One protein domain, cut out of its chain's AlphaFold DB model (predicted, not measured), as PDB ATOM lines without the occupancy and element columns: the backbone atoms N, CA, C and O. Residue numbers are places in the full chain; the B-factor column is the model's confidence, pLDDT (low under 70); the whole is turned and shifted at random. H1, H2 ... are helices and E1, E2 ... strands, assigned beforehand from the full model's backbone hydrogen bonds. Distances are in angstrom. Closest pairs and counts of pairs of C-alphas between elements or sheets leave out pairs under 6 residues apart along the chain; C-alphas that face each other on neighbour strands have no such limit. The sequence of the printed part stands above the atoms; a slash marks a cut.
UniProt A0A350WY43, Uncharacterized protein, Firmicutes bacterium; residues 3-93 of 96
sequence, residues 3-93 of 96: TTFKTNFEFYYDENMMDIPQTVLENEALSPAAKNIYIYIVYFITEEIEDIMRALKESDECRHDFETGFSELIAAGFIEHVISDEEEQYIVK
ATOM      1  N   THR A   3     -21.875  23.534  47.510       89.81
ATOM      2  CA  THR A   3     -21.224  23.013  46.301       89.81
ATOM      3  C   THR A   3     -19.758  22.736  46.611       89.81
ATOM      4  O   THR A   3     -19.089  23.588  47.195       89.81
ATOM      5  N   THR A   4     -19.254  21.552  46.270       91.00
ATOM      6  CA  THR A   4     -17.856  21.168  46.508       91.00
ATOM      7  C   THR A   4     -17.218  20.571  45.261       91.00
ATOM      8  O   THR A   4     -17.865  19.903  44.457       91.00
ATOM      9  N   PHE A   5     -15.921  20.825  45.104       94.50
ATOM     10  CA  PHE A   5     -15.083  20.239  44.065       94.50
ATOM     11  C   PHE A   5     -14.009  19.385  44.725       94.50
ATOM     12  O   PHE A   5     -13.422  19.783  45.729       94.50
ATOM     13  N   LYS A   6     -13.759  18.203  44.165       92.81
ATOM     14  CA  LYS A   6     -12.688  17.308  44.614       92.81
ATOM     15  C   LYS A   6     -12.174  16.473  43.455       92.81
ATOM     16  O   LYS A   6     -12.917  16.205  42.514       92.81
ATOM     17  N   THR A   7     -10.940  16.006  43.547       92.81
ATOM     18  CA  THR A   7     -10.427  14.975  42.644       92.81
ATOM     19  C   THR A   7     -10.700  13.581  43.208       92.81
ATOM     20  O   THR A   7     -10.797  13.388  44.421       92.81
ATOM     21  N   ASN A   8     -10.825  12.580  42.334       91.62
ATOM     22  CA  ASN A   8     -10.772  11.163  42.731       91.62
ATOM     23  C   ASN A   8      -9.368  10.551  42.572       91.62
ATOM     24  O   ASN A   8      -9.204   9.333  42.634       91.62
ATOM     25  N   PHE A   9      -8.379  11.400  42.323       90.38
ATOM     26  CA  PHE A   9      -6.995  11.041  42.078       90.38
ATOM     27  C   PHE A   9      -6.080  11.992  42.843       90.38
ATOM     28  O   PHE A   9      -6.421  13.153  43.074       90.38
ATOM     29  N   GLU A  10      -4.912  11.485  43.210       85.19
ATOM     30  CA  GLU A  10      -3.813  12.305  43.704       85.19
ATOM     31  C   GLU A  10      -3.059  12.894  42.514       85.19
ATOM     32  O   GLU A  10      -2.900  12.241  41.479       85.19
ATOM     33  N   PHE A  11      -2.600  14.125  42.668       83.50
ATOM     34  CA  PHE A  11      -1.788  14.816  41.683       83.50
ATOM     35  C   PHE A  11      -0.782  15.706  42.413       83.50
ATOM     36  O   PHE A  11      -1.033  16.148  43.537       83.50
ATOM     37  N   TYR A  12       0.376  15.919  41.793       79.75
ATOM     38  CA  TYR A  12       1.393  16.818  42.314       79.75
ATOM     39  C   TYR A  12       1.226  18.217  41.724       79.75
ATOM     40  O   TYR A  12       0.907  18.386  40.543       79.75
ATOM     41  N   TYR A  13       1.471  19.215  42.563       80.75
ATOM     42  CA  TYR A  13       1.529  20.610  42.171       80.75
ATOM     43  C   TYR A  13       2.613  21.332  42.969       80.75
ATOM     44  O   TYR A  13       2.691  21.205  44.193       80.75
ATOM     45  N   ASP A  14       3.411  22.115  42.255       81.75
ATOM     46  CA  ASP A  14       4.181  23.229  42.784       81.75
ATOM     47  C   ASP A  14       4.034  24.446  41.855       81.75
ATOM     48  O   ASP A  14       3.481  24.348  40.759       81.75
ATOM     49  N   GLU A  15       4.544  25.605  42.275       75.50
ATOM     50  CA  GLU A  15       4.427  26.873  41.533       75.50
ATOM     51  C   GLU A  15       4.944  26.812  40.076       75.50
ATOM     52  O   GLU A  15       4.647  27.701  39.278       75.50
ATOM     53  N   ASN A  16       5.727  25.789  39.711       77.75
ATOM     54  CA  ASN A  16       6.328  25.619  38.389       77.75
ATOM     55  C   ASN A  16       5.828  24.375  37.638       77.75
ATOM     56  O   ASN A  16       6.148  24.217  36.456       77.75
ATOM     57  N   MET A  17       5.092  23.476  38.294       81.69
ATOM     58  CA  MET A  17       4.694  22.195  37.722       81.69
ATOM     59  C   MET A  17       3.345  21.736  38.259       81.69
ATOM     60  O   MET A  17       3.101  21.726  39.458       81.69
ATOM     61  N   MET A  18       2.484  21.271  37.357       84.25
ATOM     62  CA  MET A  18       1.221  20.640  37.710       84.25
ATOM     63  C   MET A  18       1.056  19.351  36.921       84.25
ATOM     64  O   MET A  18       1.179  19.349  35.692       84.25
ATOM     65  N   ASP A  19       0.744  18.269  37.625       84.56
ATOM     66  CA  ASP A  19       0.459  16.976  37.015       84.56
ATOM     67  C   ASP A  19      -0.948  16.976  36.409       84.56
ATOM     68  O   ASP A  19      -1.934  16.556  37.020       84.56
ATOM     69  N   ILE A  20      -1.039  17.453  35.169       86.94
ATOM     70  CA  ILE A  20      -2.268  17.379  34.381       86.94
ATOM     71  C   ILE A  20      -2.355  16.011  33.692       86.94
ATOM     72  O   ILE A  20      -1.425  15.625  32.978       86.94
ATOM     73  N   PRO A  21      -3.475  15.277  33.828       89.69
ATOM     74  CA  PRO A  21      -3.670  14.004  33.149       89.69
ATOM     75  C   PRO A  21      -3.534  14.118  31.630       89.69
ATOM     76  O   PRO A  21      -4.272  14.847  30.964       89.69
ATOM     77  N   GLN A  22      -2.610  13.336  31.071       89.88
ATOM     78  CA  GLN A  22      -2.341  13.297  29.632       89.88
ATOM     79  C   GLN A  22      -3.583  12.899  28.822       89.88
ATOM     80  O   GLN A  22      -3.835  13.442  27.753       89.88
ATOM     81  N   THR A  23      -4.416  12.028  29.383       92.69
ATOM     82  CA  THR A  23      -5.726  11.621  28.857       92.69
ATOM     83  C   THR A  23      -6.683  12.781  28.613       92.69
ATOM     84  O   THR A  23      -7.469  12.700  27.678       92.69
ATOM     85  N   VAL A  24      -6.624  13.858  29.404       93.62
ATOM     86  CA  VAL A  24      -7.407  15.084  29.166       93.62
ATOM     87  C   VAL A  24      -6.779  15.893  28.034       93.62
ATOM     88  O   VAL A  24      -7.474  16.336  27.119       93.62
ATOM     89  N   LEU A  25      -5.452  16.060  28.062       91.94
ATOM     90  CA  LEU A  25      -4.710  16.853  27.075       91.94
ATOM     91  C   LEU A  25      -4.803  16.269  25.660       91.94
ATOM     92  O   LEU A  25      -4.932  17.014  24.686       91.94
ATOM     93  N   GLU A  26      -4.791  14.946  25.548       94.00
ATOM     94  CA  GLU A  26      -4.831  14.207  24.285       94.00
ATOM     95  C   GLU A  26      -6.252  13.839  23.845       94.00
ATOM     96  O   GLU A  26      -6.433  13.334  22.739       94.00
ATOM     97  N   ASN A  27      -7.280  14.122  24.654       93.81
ATOM     98  CA  ASN A  27      -8.652  13.814  24.269       93.81
ATOM     99  C   ASN A  27      -9.085  14.672  23.066       93.81
ATOM    100  O   ASN A  27      -9.128  15.902  23.156       93.81
ATOM    101  N   GLU A  28      -9.416  14.030  21.944       93.00
ATOM    102  CA  GLU A  28      -9.883  14.706  20.725       93.00
ATOM    103  C   GLU A  28     -11.337  15.194  20.826       93.00
ATOM    104  O   GLU A  28     -11.732  16.092  20.085       93.00
ATOM    105  N   ALA A  29     -12.131  14.634  21.747       92.00
ATOM    106  CA  ALA A  29     -13.506  15.067  21.989       92.00
ATOM    107  C   ALA A  29     -13.585  16.345  22.840       92.00
ATOM    108  O   ALA A  29     -14.642  16.968  22.891       92.00
ATOM    109  N   LEU A  30     -12.485  16.736  23.493       96.25
ATOM    110  CA  LEU A  30     -12.401  17.964  24.276       96.25
ATOM    111  C   LEU A  30     -11.831  19.106  23.438       96.25
ATOM    112  O   LEU A  30     -10.740  19.008  22.864       96.25
ATOM    113  N   SER A  31     -12.534  20.233  23.444       95.75
ATOM    114  CA  SER A  31     -12.020  21.481  22.897       95.75
ATOM    115  C   SER A  31     -10.829  22.009  23.716       95.75
ATOM    116  O   SER A  31     -10.637  21.637  24.880       95.75
ATOM    117  N   PRO A  32     -10.029  22.933  23.151       94.25
ATOM    118  CA  PRO A  32      -9.027  23.666  23.924       94.25
ATOM    119  C   PRO A  32      -9.621  24.366  25.155       94.25
ATOM    120  O   PRO A  32      -8.999  24.353  26.213       94.25
ATOM    121  N   ALA A  33     -10.844  24.894  25.041       93.44
ATOM    122  CA  ALA A  33     -11.568  25.513  26.148       93.44
ATOM    123  C   ALA A  33     -11.806  24.515  27.292       93.44
ATOM    124  O   ALA A  33     -11.482  24.803  28.441       93.44
ATOM    125  N   ALA A  34     -12.283  23.304  26.994       96.25
ATOM    126  CA  ALA A  34     -12.478  22.266  28.009       96.25
ATOM    127  C   ALA A  34     -11.171  21.852  28.695       96.25
ATOM    128  O   ALA A  34     -11.132  21.710  29.916       96.25
ATOM    129  N   LYS A  35     -10.083  21.718  27.930       94.75
ATOM    130  CA  LYS A  35      -8.755  21.400  28.481       94.75
ATOM    131  C   LYS A  35      -8.262  22.504  29.417       94.75
ATOM    132  O   LYS A  35      -7.812  22.198  30.517       94.75
ATOM    133  N   ASN A  36      -8.422  23.769  29.029       93.31
ATOM    134  CA  ASN A  36      -8.090  24.912  29.879       93.31
ATOM    135  C   ASN A  36      -8.916  24.900  31.170       93.31
ATOM    136  O   ASN A  36      -8.351  24.970  32.258       93.31
ATOM    137  N   ILE A  37     -10.239  24.746  31.067       95.81
ATOM    138  CA  ILE A  37     -11.124  24.703  32.239       95.81
ATOM    139  C   ILE A  37     -10.749  23.561  33.183       95.81
ATOM    140  O   ILE A  37     -10.726  23.769  34.394       95.81
ATOM    141  N   TYR A  38     -10.385  22.388  32.662       95.38
ATOM    142  CA  TYR A  38      -9.906  21.286  33.495       95.38
ATOM    143  C   TYR A  38      -8.653  21.675  34.291       95.38
ATOM    144  O   TYR A  38      -8.605  21.461  35.502       95.38
ATOM    145  N   ILE A  39      -7.663  22.281  33.628       92.75
ATOM    146  CA  ILE A  39      -6.414  22.733  34.260       92.75
ATOM    147  C   ILE A  39      -6.715  23.727  35.387       92.75
ATOM    148  O   ILE A  39      -6.225  23.553  36.500       92.75
ATOM    149  N   TYR A  40      -7.572  24.721  35.138       93.44
ATOM    150  CA  TYR A  40      -7.929  25.710  36.159       93.44
ATOM    151  C   TYR A  40      -8.740  25.120  37.313       93.44
ATOM    152  O   TYR A  40      -8.552  25.529  38.456       93.44
ATOM    153  N   ILE A  41      -9.612  24.143  37.056       94.62
ATOM    154  CA  ILE A  41     -10.306  23.431  38.136       94.62
ATOM    155  C   ILE A  41      -9.287  22.729  39.037       94.62
ATOM    156  O   ILE A  41      -9.355  22.887  40.253       94.62
ATOM    157  N   VAL A  42      -8.333  21.986  38.464       93.31
ATOM    158  CA  VAL A  42      -7.287  21.302  39.243       93.31
ATOM    159  C   VAL A  42      -6.444  22.314  40.021       93.31
ATOM    160  O   VAL A  42      -6.261  22.145  41.226       93.31
ATOM    161  N   TYR A  43      -6.020  23.406  39.379       91.69
ATOM    162  CA  TYR A  43      -5.310  24.507  40.035       91.69
ATOM    163  C   TYR A  43      -6.070  25.028  41.262       91.69
ATOM    164  O   TYR A  43      -5.544  25.026  42.370       91.69
ATOM    165  N   PHE A  44      -7.341  25.403  41.097       92.75
ATOM    166  CA  PHE A  44      -8.137  25.976  42.182       92.75
ATOM    167  C   PHE A  44      -8.477  24.978  43.293       92.75
ATOM    168  O   PHE A  44      -8.578  25.390  44.445       92.75
ATOM    169  N   ILE A  45      -8.620  23.682  42.983       92.19
ATOM    170  CA  ILE A  45      -8.727  22.635  44.017       92.19
ATOM    171  C   ILE A  45      -7.457  22.623  44.872       92.19
ATOM    172  O   ILE A  45      -7.537  22.491  46.090       92.19
ATOM    173  N   THR A  46      -6.298  22.773  44.234       89.44
ATOM    174  CA  THR A  46      -4.993  22.729  44.904       89.44
ATOM    175  C   THR A  46      -4.741  23.931  45.792       89.44
ATOM    176  O   THR A  46      -4.259  23.785  46.907       89.44
ATOM    177  N   GLU A  47      -5.120  25.113  45.311       90.25
ATOM    178  CA  GLU A  47      -5.085  26.365  46.070       90.25
ATOM    179  C   GLU A  47      -6.197  26.431  47.143       90.25
ATOM    180  O   GLU A  47      -6.429  27.484  47.736       90.25
ATOM    181  N   GLU A  48      -6.914  25.322  47.375       89.12
ATOM    182  CA  GLU A  48      -8.005  25.177  48.345       89.12
ATOM    183  C   GLU A  48      -9.093  26.260  48.207       89.12
ATOM    184  O   GLU A  48      -9.690  26.719  49.186       89.12
ATOM    185  N   ILE A  49      -9.384  26.678  46.972       91.56
ATOM    186  CA  ILE A  49     -10.385  27.712  46.707       91.56
ATOM    187  C   ILE A  49     -11.789  27.165  46.981       91.56
ATOM    188  O   ILE A  49     -12.267  26.249  46.314       91.56
ATOM    189  N   GLU A  50     -12.490  27.785  47.933       86.50
ATOM    190  CA  GLU A  50     -13.816  27.335  48.380       86.50
ATOM    191  C   GLU A  50     -14.906  27.394  47.291       86.50
ATOM    192  O   GLU A  50     -15.847  26.604  47.326       86.50
ATOM    193  N   ASP A  51     -14.807  28.327  46.337       90.50
ATOM    194  CA  ASP A  51     -15.828  28.572  45.306       90.50
ATOM    195  C   ASP A  51     -15.207  28.617  43.903       90.50
ATOM    196  O   ASP A  51     -15.027  29.675  43.290       90.50
ATOM    197  N   ILE A  52     -14.851  27.432  43.406       93.94
ATOM    198  CA  ILE A  52     -14.175  27.247  42.115       93.94
ATOM    199  C   ILE A  52     -15.034  27.748  40.950       93.94
ATOM    200  O   ILE A  52     -14.519  28.384  40.034       93.94
ATOM    201  N   MET A  53     -16.350  27.512  40.975       92.06
ATOM    202  CA  MET A  53     -17.225  27.958  39.883       92.06
ATOM    203  C   MET A  53     -17.282  29.478  39.792       92.06
ATOM    204  O   MET A  53     -17.246  30.022  38.685       92.06
ATOM    205  N   ARG A  54     -17.367  30.176  40.930       92.31
ATOM    206  CA  ARG A  54     -17.277  31.637  40.943       92.31
ATOM    207  C   ARG A  54     -15.906  32.103  40.464       92.31
ATOM    208  O   ARG A  54     -15.862  32.957  39.585       92.31
ATOM    209  N   ALA A  55     -14.820  31.505  40.962       93.38
ATOM    210  CA  ALA A  55     -13.459  31.863  40.560       93.38
ATOM    211  C   ALA A  55     -13.248  31.743  39.039       93.38
ATOM    212  O   ALA A  55     -12.722  32.658  38.409       93.38
ATOM    213  N   LEU A  56     -13.738  30.664  38.423       93.56
ATOM    214  CA  LEU A  56     -13.676  30.474  36.970       93.56
ATOM    215  C   LEU A  56     -14.521  31.497  36.200       93.56
ATOM    216  O   LEU A  56     -14.100  31.980  35.154       93.56
ATOM    217  N   LYS A  57     -15.712  31.847  36.695       91.00
ATOM    218  CA  LYS A  57     -16.575  32.851  36.046       91.00
ATOM    219  C   LYS A  57     -16.009  34.268  36.134       91.00
ATOM    220  O   LYS A  57     -16.263  35.081  35.246       91.00
ATOM    221  N   GLU A  58     -15.289  34.565  37.210       92.00
ATOM    222  CA  GLU A  58     -14.678  35.872  37.457       92.00
ATOM    223  C   GLU A  58     -13.297  36.011  36.803       92.00
ATOM    224  O   GLU A  58     -12.900  37.129  36.481       92.00
ATOM    225  N   SER A  59     -12.597  34.903  36.547       91.00
ATOM    226  CA  SER A  59     -11.320  34.894  35.828       91.00
ATOM    227  C   SER A  59     -11.497  35.308  34.364       91.00
ATOM    228  O   SER A  59     -12.221  34.665  33.603       91.00
ATOM    229  N   ASP A  60     -10.792  36.363  33.947       86.94
ATOM    230  CA  ASP A  60     -10.752  36.839  32.556       86.94
ATOM    231  C   ASP A  60     -10.360  35.725  31.576       86.94
ATOM    232  O   ASP A  60     -10.921  35.636  30.484       86.94
ATOM    233  N   GLU A  61      -9.443  34.855  31.996       83.12
ATOM    234  CA  GLU A  61      -8.903  33.756  31.191       83.12
ATOM    235  C   GLU A  61      -9.913  32.621  31.000       83.12
ATOM    236  O   GLU A  61      -9.891  31.938  29.982       83.12
ATOM    237  N   CYS A  62     -10.818  32.426  31.963       90.62
ATOM    238  CA  CYS A  62     -11.780  31.324  31.956       90.62
ATOM    239  C   CYS A  62     -13.178  31.748  31.508       90.62
ATOM    240  O   CYS A  62     -13.944  30.915  31.036       90.62
ATOM    241  N   ARG A  63     -13.542  33.027  31.646       87.62
ATOM    242  CA  ARG A  63     -14.930  33.497  31.515       87.62
ATOM    243  C   ARG A  63     -15.597  33.122  30.194       87.62
ATOM    244  O   ARG A  63     -16.778  32.787  30.184       87.62
ATOM    245  N   HIS A  64     -14.858  33.195  29.090       85.44
ATOM    246  CA  HIS A  64     -15.369  32.858  27.758       85.44
ATOM    247  C   HIS A  64     -15.443  31.349  27.507       85.44
ATOM    248  O   HIS A  64     -16.329  30.889  26.790       85.44
ATOM    249  N   ASP A  65     -14.544  30.597  28.135       89.12
ATOM    250  CA  ASP A  65     -14.392  29.157  27.945       89.12
ATOM    251  C   ASP A  65     -15.216  28.350  28.958       89.12
ATOM    252  O   ASP A  65     -15.474  27.170  28.733       89.12
ATOM    253  N   PHE A  66     -15.660  28.978  30.052       92.88
ATOM    254  CA  PHE A  66     -16.228  28.307  31.218       92.88
ATOM    255  C   PHE A  66     -17.444  27.445  30.887       92.88
ATOM    256  O   PHE A  66     -17.421  26.247  31.149       92.88
ATOM    257  N   GLU A  67     -18.510  28.023  30.325       91.19
ATOM    258  CA  GLU A  67     -19.767  27.285  30.130       91.19
ATOM    259  C   GLU A  67     -19.594  26.120  29.150       91.19
ATOM    260  O   GLU A  67     -20.029  24.997  29.429       91.19
ATOM    261  N   THR A  68     -18.912  26.375  28.031       91.56
ATOM    262  CA  THR A  68     -18.618  25.374  27.000       91.56
ATOM    263  C   THR A  68     -17.697  24.288  27.545       91.56
ATOM    264  O   THR A  68     -18.044  23.108  27.518       91.56
ATOM    265  N   GLY A  69     -16.554  24.683  28.109       95.56
ATOM    266  CA  GLY A  69     -15.542  23.761  28.600       95.56
ATOM    267  C   GLY A  69     -16.044  22.895  29.748       95.56
ATOM    268  O   GLY A  69     -15.840  21.685  29.742       95.56
ATOM    269  N   PHE A  70     -16.776  23.478  30.698       96.00
ATOM    270  CA  PHE A  70     -17.351  22.730  31.814       96.00
ATOM    271  C   PHE A  70     -18.384  21.697  31.348       96.00
ATOM    272  O   PHE A  70     -18.364  20.548  31.794       96.00
ATOM    273  N   SER A  71     -19.251  22.079  30.406       95.19
ATOM    274  CA  SER A  71     -20.260  21.173  29.845       95.19
ATOM    275  C   SER A  71     -19.623  20.014  29.076       95.19
ATOM    276  O   SER A  71     -20.063  18.872  29.213       95.19
ATOM    277  N   GLU A  72     -18.566  20.283  28.304       96.81
ATOM    278  CA  GLU A  72     -17.801  19.254  27.597       96.81
ATOM    279  C   GLU A  72     -17.140  18.265  28.560       96.81
ATOM    280  O   GLU A  72     -17.220  17.060  28.338       96.81
ATOM    281  N   LEU A  73     -16.548  18.743  29.657       97.19
ATOM    282  CA  LEU A  73     -15.920  17.875  30.657       97.19
ATOM    283  C   LEU A  73     -16.929  16.959  31.359       97.19
ATOM    284  O   LEU A  73     -16.611  15.798  31.620       97.19
ATOM    285  N   ILE A  74     -18.144  17.447  31.631       96.19
ATOM    286  CA  ILE A  74     -19.235  16.615  32.161       96.19
ATOM    287  C   ILE A  74     -19.669  15.582  31.117       96.19
ATOM    288  O   ILE A  74     -19.773  14.396  31.426       96.19
ATOM    289  N   ALA A  75     -19.900  16.009  29.872       95.31
ATOM    290  CA  ALA A  75     -20.347  15.122  28.797       95.31
ATOM    291  C   ALA A  75     -19.312  14.036  28.461       95.31
ATOM    292  O   ALA A  75     -19.679  12.895  28.180       95.31
ATOM    293  N   ALA A  76     -18.028  14.383  28.529       95.19
ATOM    294  CA  ALA A  76     -16.906  13.475  28.342       95.19
ATOM    295  C   ALA A  76     -16.564  12.669  29.605       95.19
ATOM    296  O   ALA A  76     -15.626  11.887  29.556       95.19
ATOM    297  N   GLY A  77     -17.285  12.853  30.719       95.44
ATOM    298  CA  GLY A  77     -17.152  12.080  31.957       95.44
ATOM    299  C   GLY A  77     -15.944  12.416  32.842       95.44
ATOM    300  O   GLY A  77     -15.758  11.770  33.873       95.44
ATOM    301  N   PHE A  78     -15.153  13.433  32.494       96.38
ATOM    302  CA  PHE A  78     -14.041  13.919  33.322       96.38
ATOM    303  C   PHE A  78     -14.507  14.678  34.568       96.38
ATOM    304  O   PHE A  78     -13.735  14.848  35.510       96.38
ATOM    305  N   ILE A  79     -15.765  15.121  34.595       97.12
ATOM    306  CA  ILE A  79     -16.418  15.645  35.793       97.12
ATOM    307  C   ILE A  79     -17.693  14.845  36.031       97.12
ATOM    308  O   ILE A  79     -18.624  14.870  35.228       97.12
ATOM    309  N   GLU A  80     -17.748  14.151  37.160       96.44
ATOM    310  CA  GLU A  80     -18.975  13.530  37.644       96.44
ATOM    311  C   GLU A  80     -19.702  14.492  38.579       96.44
ATOM    312  O   GLU A  80     -19.127  14.995  39.542       96.44
ATOM    313  N   HIS A  81     -20.974  14.739  38.286       95.12
ATOM    314  CA  HIS A  81     -21.831  15.611  39.072       95.12
ATOM    315  C   HIS A  81     -22.774  14.766  39.937       95.12
ATOM    316  O   HIS A  81     -23.621  14.036  39.416       95.12
ATOM    317  N   VAL A  82     -22.622  14.864  41.258       94.06
ATOM    318  CA  VAL A  82     -23.401  14.120  42.255       94.06
ATOM    319  C   VAL A  82     -24.216  15.103  43.086       94.06
ATOM    320  O   VAL A  82     -23.658  15.993  43.720       94.06
ATOM    321  N   ILE A  83     -25.535  14.922  43.119       92.19
ATOM    322  CA  ILE A  83     -26.444  15.751  43.917       92.19
ATOM    323  C   ILE A  83     -27.055  14.891  45.021       92.19
ATOM    324  O   ILE A  83     -27.584  13.808  44.762       92.19
ATOM    325  N   SER A  84     -26.997  15.396  46.247       88.62
ATOM    326  CA  SER A  84     -27.692  14.870  47.422       88.62
ATOM    327  C   SER A  84     -28.572  15.961  48.042       88.62
ATOM    328  O   SER A  84     -28.480  17.125  47.655       88.62
ATOM    329  N   ASP A  85     -29.408  15.605  49.020       84.56
ATOM    330  CA  ASP A  85     -30.347  16.547  49.650       84.56
ATOM    331  C   ASP A  85     -29.656  17.762  50.313       84.56
ATOM    332  O   ASP A  85     -30.269  18.821  50.466       84.56
ATOM    333  N   GLU A  86     -28.373  17.643  50.683       85.62
ATOM    334  CA  GLU A  86     -27.624  18.680  51.411       85.62
ATOM    335  C   GLU A  86     -26.419  19.244  50.630       85.62
ATOM    336  O   GLU A  86     -26.011  20.395  50.851       85.62
ATOM    337  N   GLU A  87     -25.880  18.478  49.677       88.12
ATOM    338  CA  GLU A  87     -24.611  18.766  49.006       88.12
ATOM    339  C   GLU A  87     -24.642  18.462  47.501       88.12
ATOM    340  O   GLU A  87     -25.142  17.421  47.066       88.12
ATOM    341  N   GLU A  88     -24.046  19.367  46.730       93.44
ATOM    342  CA  GLU A  88     -23.740  19.237  45.309       93.44
ATOM    343  C   GLU A  88     -22.229  19.032  45.160       93.44
ATOM    344  O   GLU A  88     -21.439  19.874  45.584       93.44
ATOM    345  N   GLN A  89     -21.808  17.907  44.591       94.06
ATOM    346  CA  GLN A  89     -20.399  17.558  44.451       94.06
ATOM    347  C   GLN A  89     -20.019  17.409  42.979       94.06
ATOM    348  O   GLN A  89     -20.680  16.694  42.225       94.06
ATOM    349  N   TYR A  90     -18.898  18.015  42.605       96.19
ATOM    350  CA  TYR A  90     -18.236  17.824  41.321       96.19
ATOM    351  C   TYR A  90     -16.938  17.043  41.546       96.19
ATOM    352  O   TYR A  90     -15.990  17.530  42.168       96.19
ATOM    353  N   ILE A  91     -16.914  15.799  41.071       96.19
ATOM    354  CA  ILE A  91     -15.774  14.888  41.193       96.19
ATOM    355  C   ILE A  91     -14.986  14.930  39.888       96.19
ATOM    356  O   ILE A  91     -15.421  14.397  38.867       96.19
ATOM    357  N   VAL A  92     -13.816  15.553  39.941       95.69
ATOM    358  CA  VAL A  92     -12.883  15.676  38.822       95.69
ATOM    359  C   VAL A  92     -12.081  14.383  38.704       95.69
ATOM    360  O   VAL A  92     -11.535  13.881  39.692       95.69
ATOM    361  N   LYS A  93     -12.019  13.829  37.494       95.00
ATOM    362  CA  LYS A  93     -11.389  12.542  37.193       95.00
ATOM    363  C   LYS A  93     -10.249  12.717  36.210       95.00
ATOM    364  O   LYS A  93     -10.346  13.513  35.284       95.00
TER     365      LYS A  93
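This is residues 3 to 93 of the 96 residues of an uncharacterized protein of Firmicutes bacterium (UniProt A0A350WY43). A small sheet of three strands has helices over one face: H2 crosses the strands, and H4 stands on end beside it, with E2 under it. H2 is nearest the middle of the domain, H1 and H3 pack on it, and residues 8 to 21 form a long loop before H1. The printed part has 91 residues with four named helices and three named strands, in the order E1, H1, H2, H3, H4, E2, E3; the mixed sheet runs E1, E3, E2. The class is mixed, helices and strands, and the whole is compact, with a radius of gyration of the C-alphas of 12.5 A and spans of 36 by 28 by 27 A.

E1 is residues 3 to 7, 13.9 A long, from C-alpha 3 at (-21.224, 23.013, 46.301). E3 is residues 87 to 92, 15.8 A, ending with C-alpha 92 at (-12.883, 15.676, 38.822), and E2 is residues 79 to 83, 12.9 A. H2 is residues 32 to 46, 21.4 A; H4 is residues 66 to 75, 14.0 A; H3 is residues 52 to 58; H1 is residues 22 to 25.

E1 and E3 are parallel, with N 4 and O 88 2.8 A apart; E3 and E2, a hairpin, are antiparallel, with N 80 and O 91 2.9 A apart. H2 runs across the strands at a height over the sheet of 10.2 A; H4, on the same face, stands up from the sheet at 67 degrees. H2 touches H4 about perpendicular, at 90 degrees, with residues 33 to 38 alone; the C-alphas of Ala 34 and Gly 69 are closest, 3.5 A. H2 touches H3 at a steep tilt of 57 degrees, with the C-alphas of Phe 44 and Ile 52 closest, 6.2 A. H1 only just touches H2, with 3 pairs of C-alphas within 8 A, the closest being Leu 25 and Lys 35, 6.2 A. In H2, H3 and H4 every O i to N i+4 pair is within hydrogen-bond range; H1 is too short for such a pair.

The C-alphas farthest apart are those of Asn 16 and Asp 85, 39.4 A. The link from E1 to H1 is long; the printed part has no cut, and no printed residue is under 70 in pLDDT.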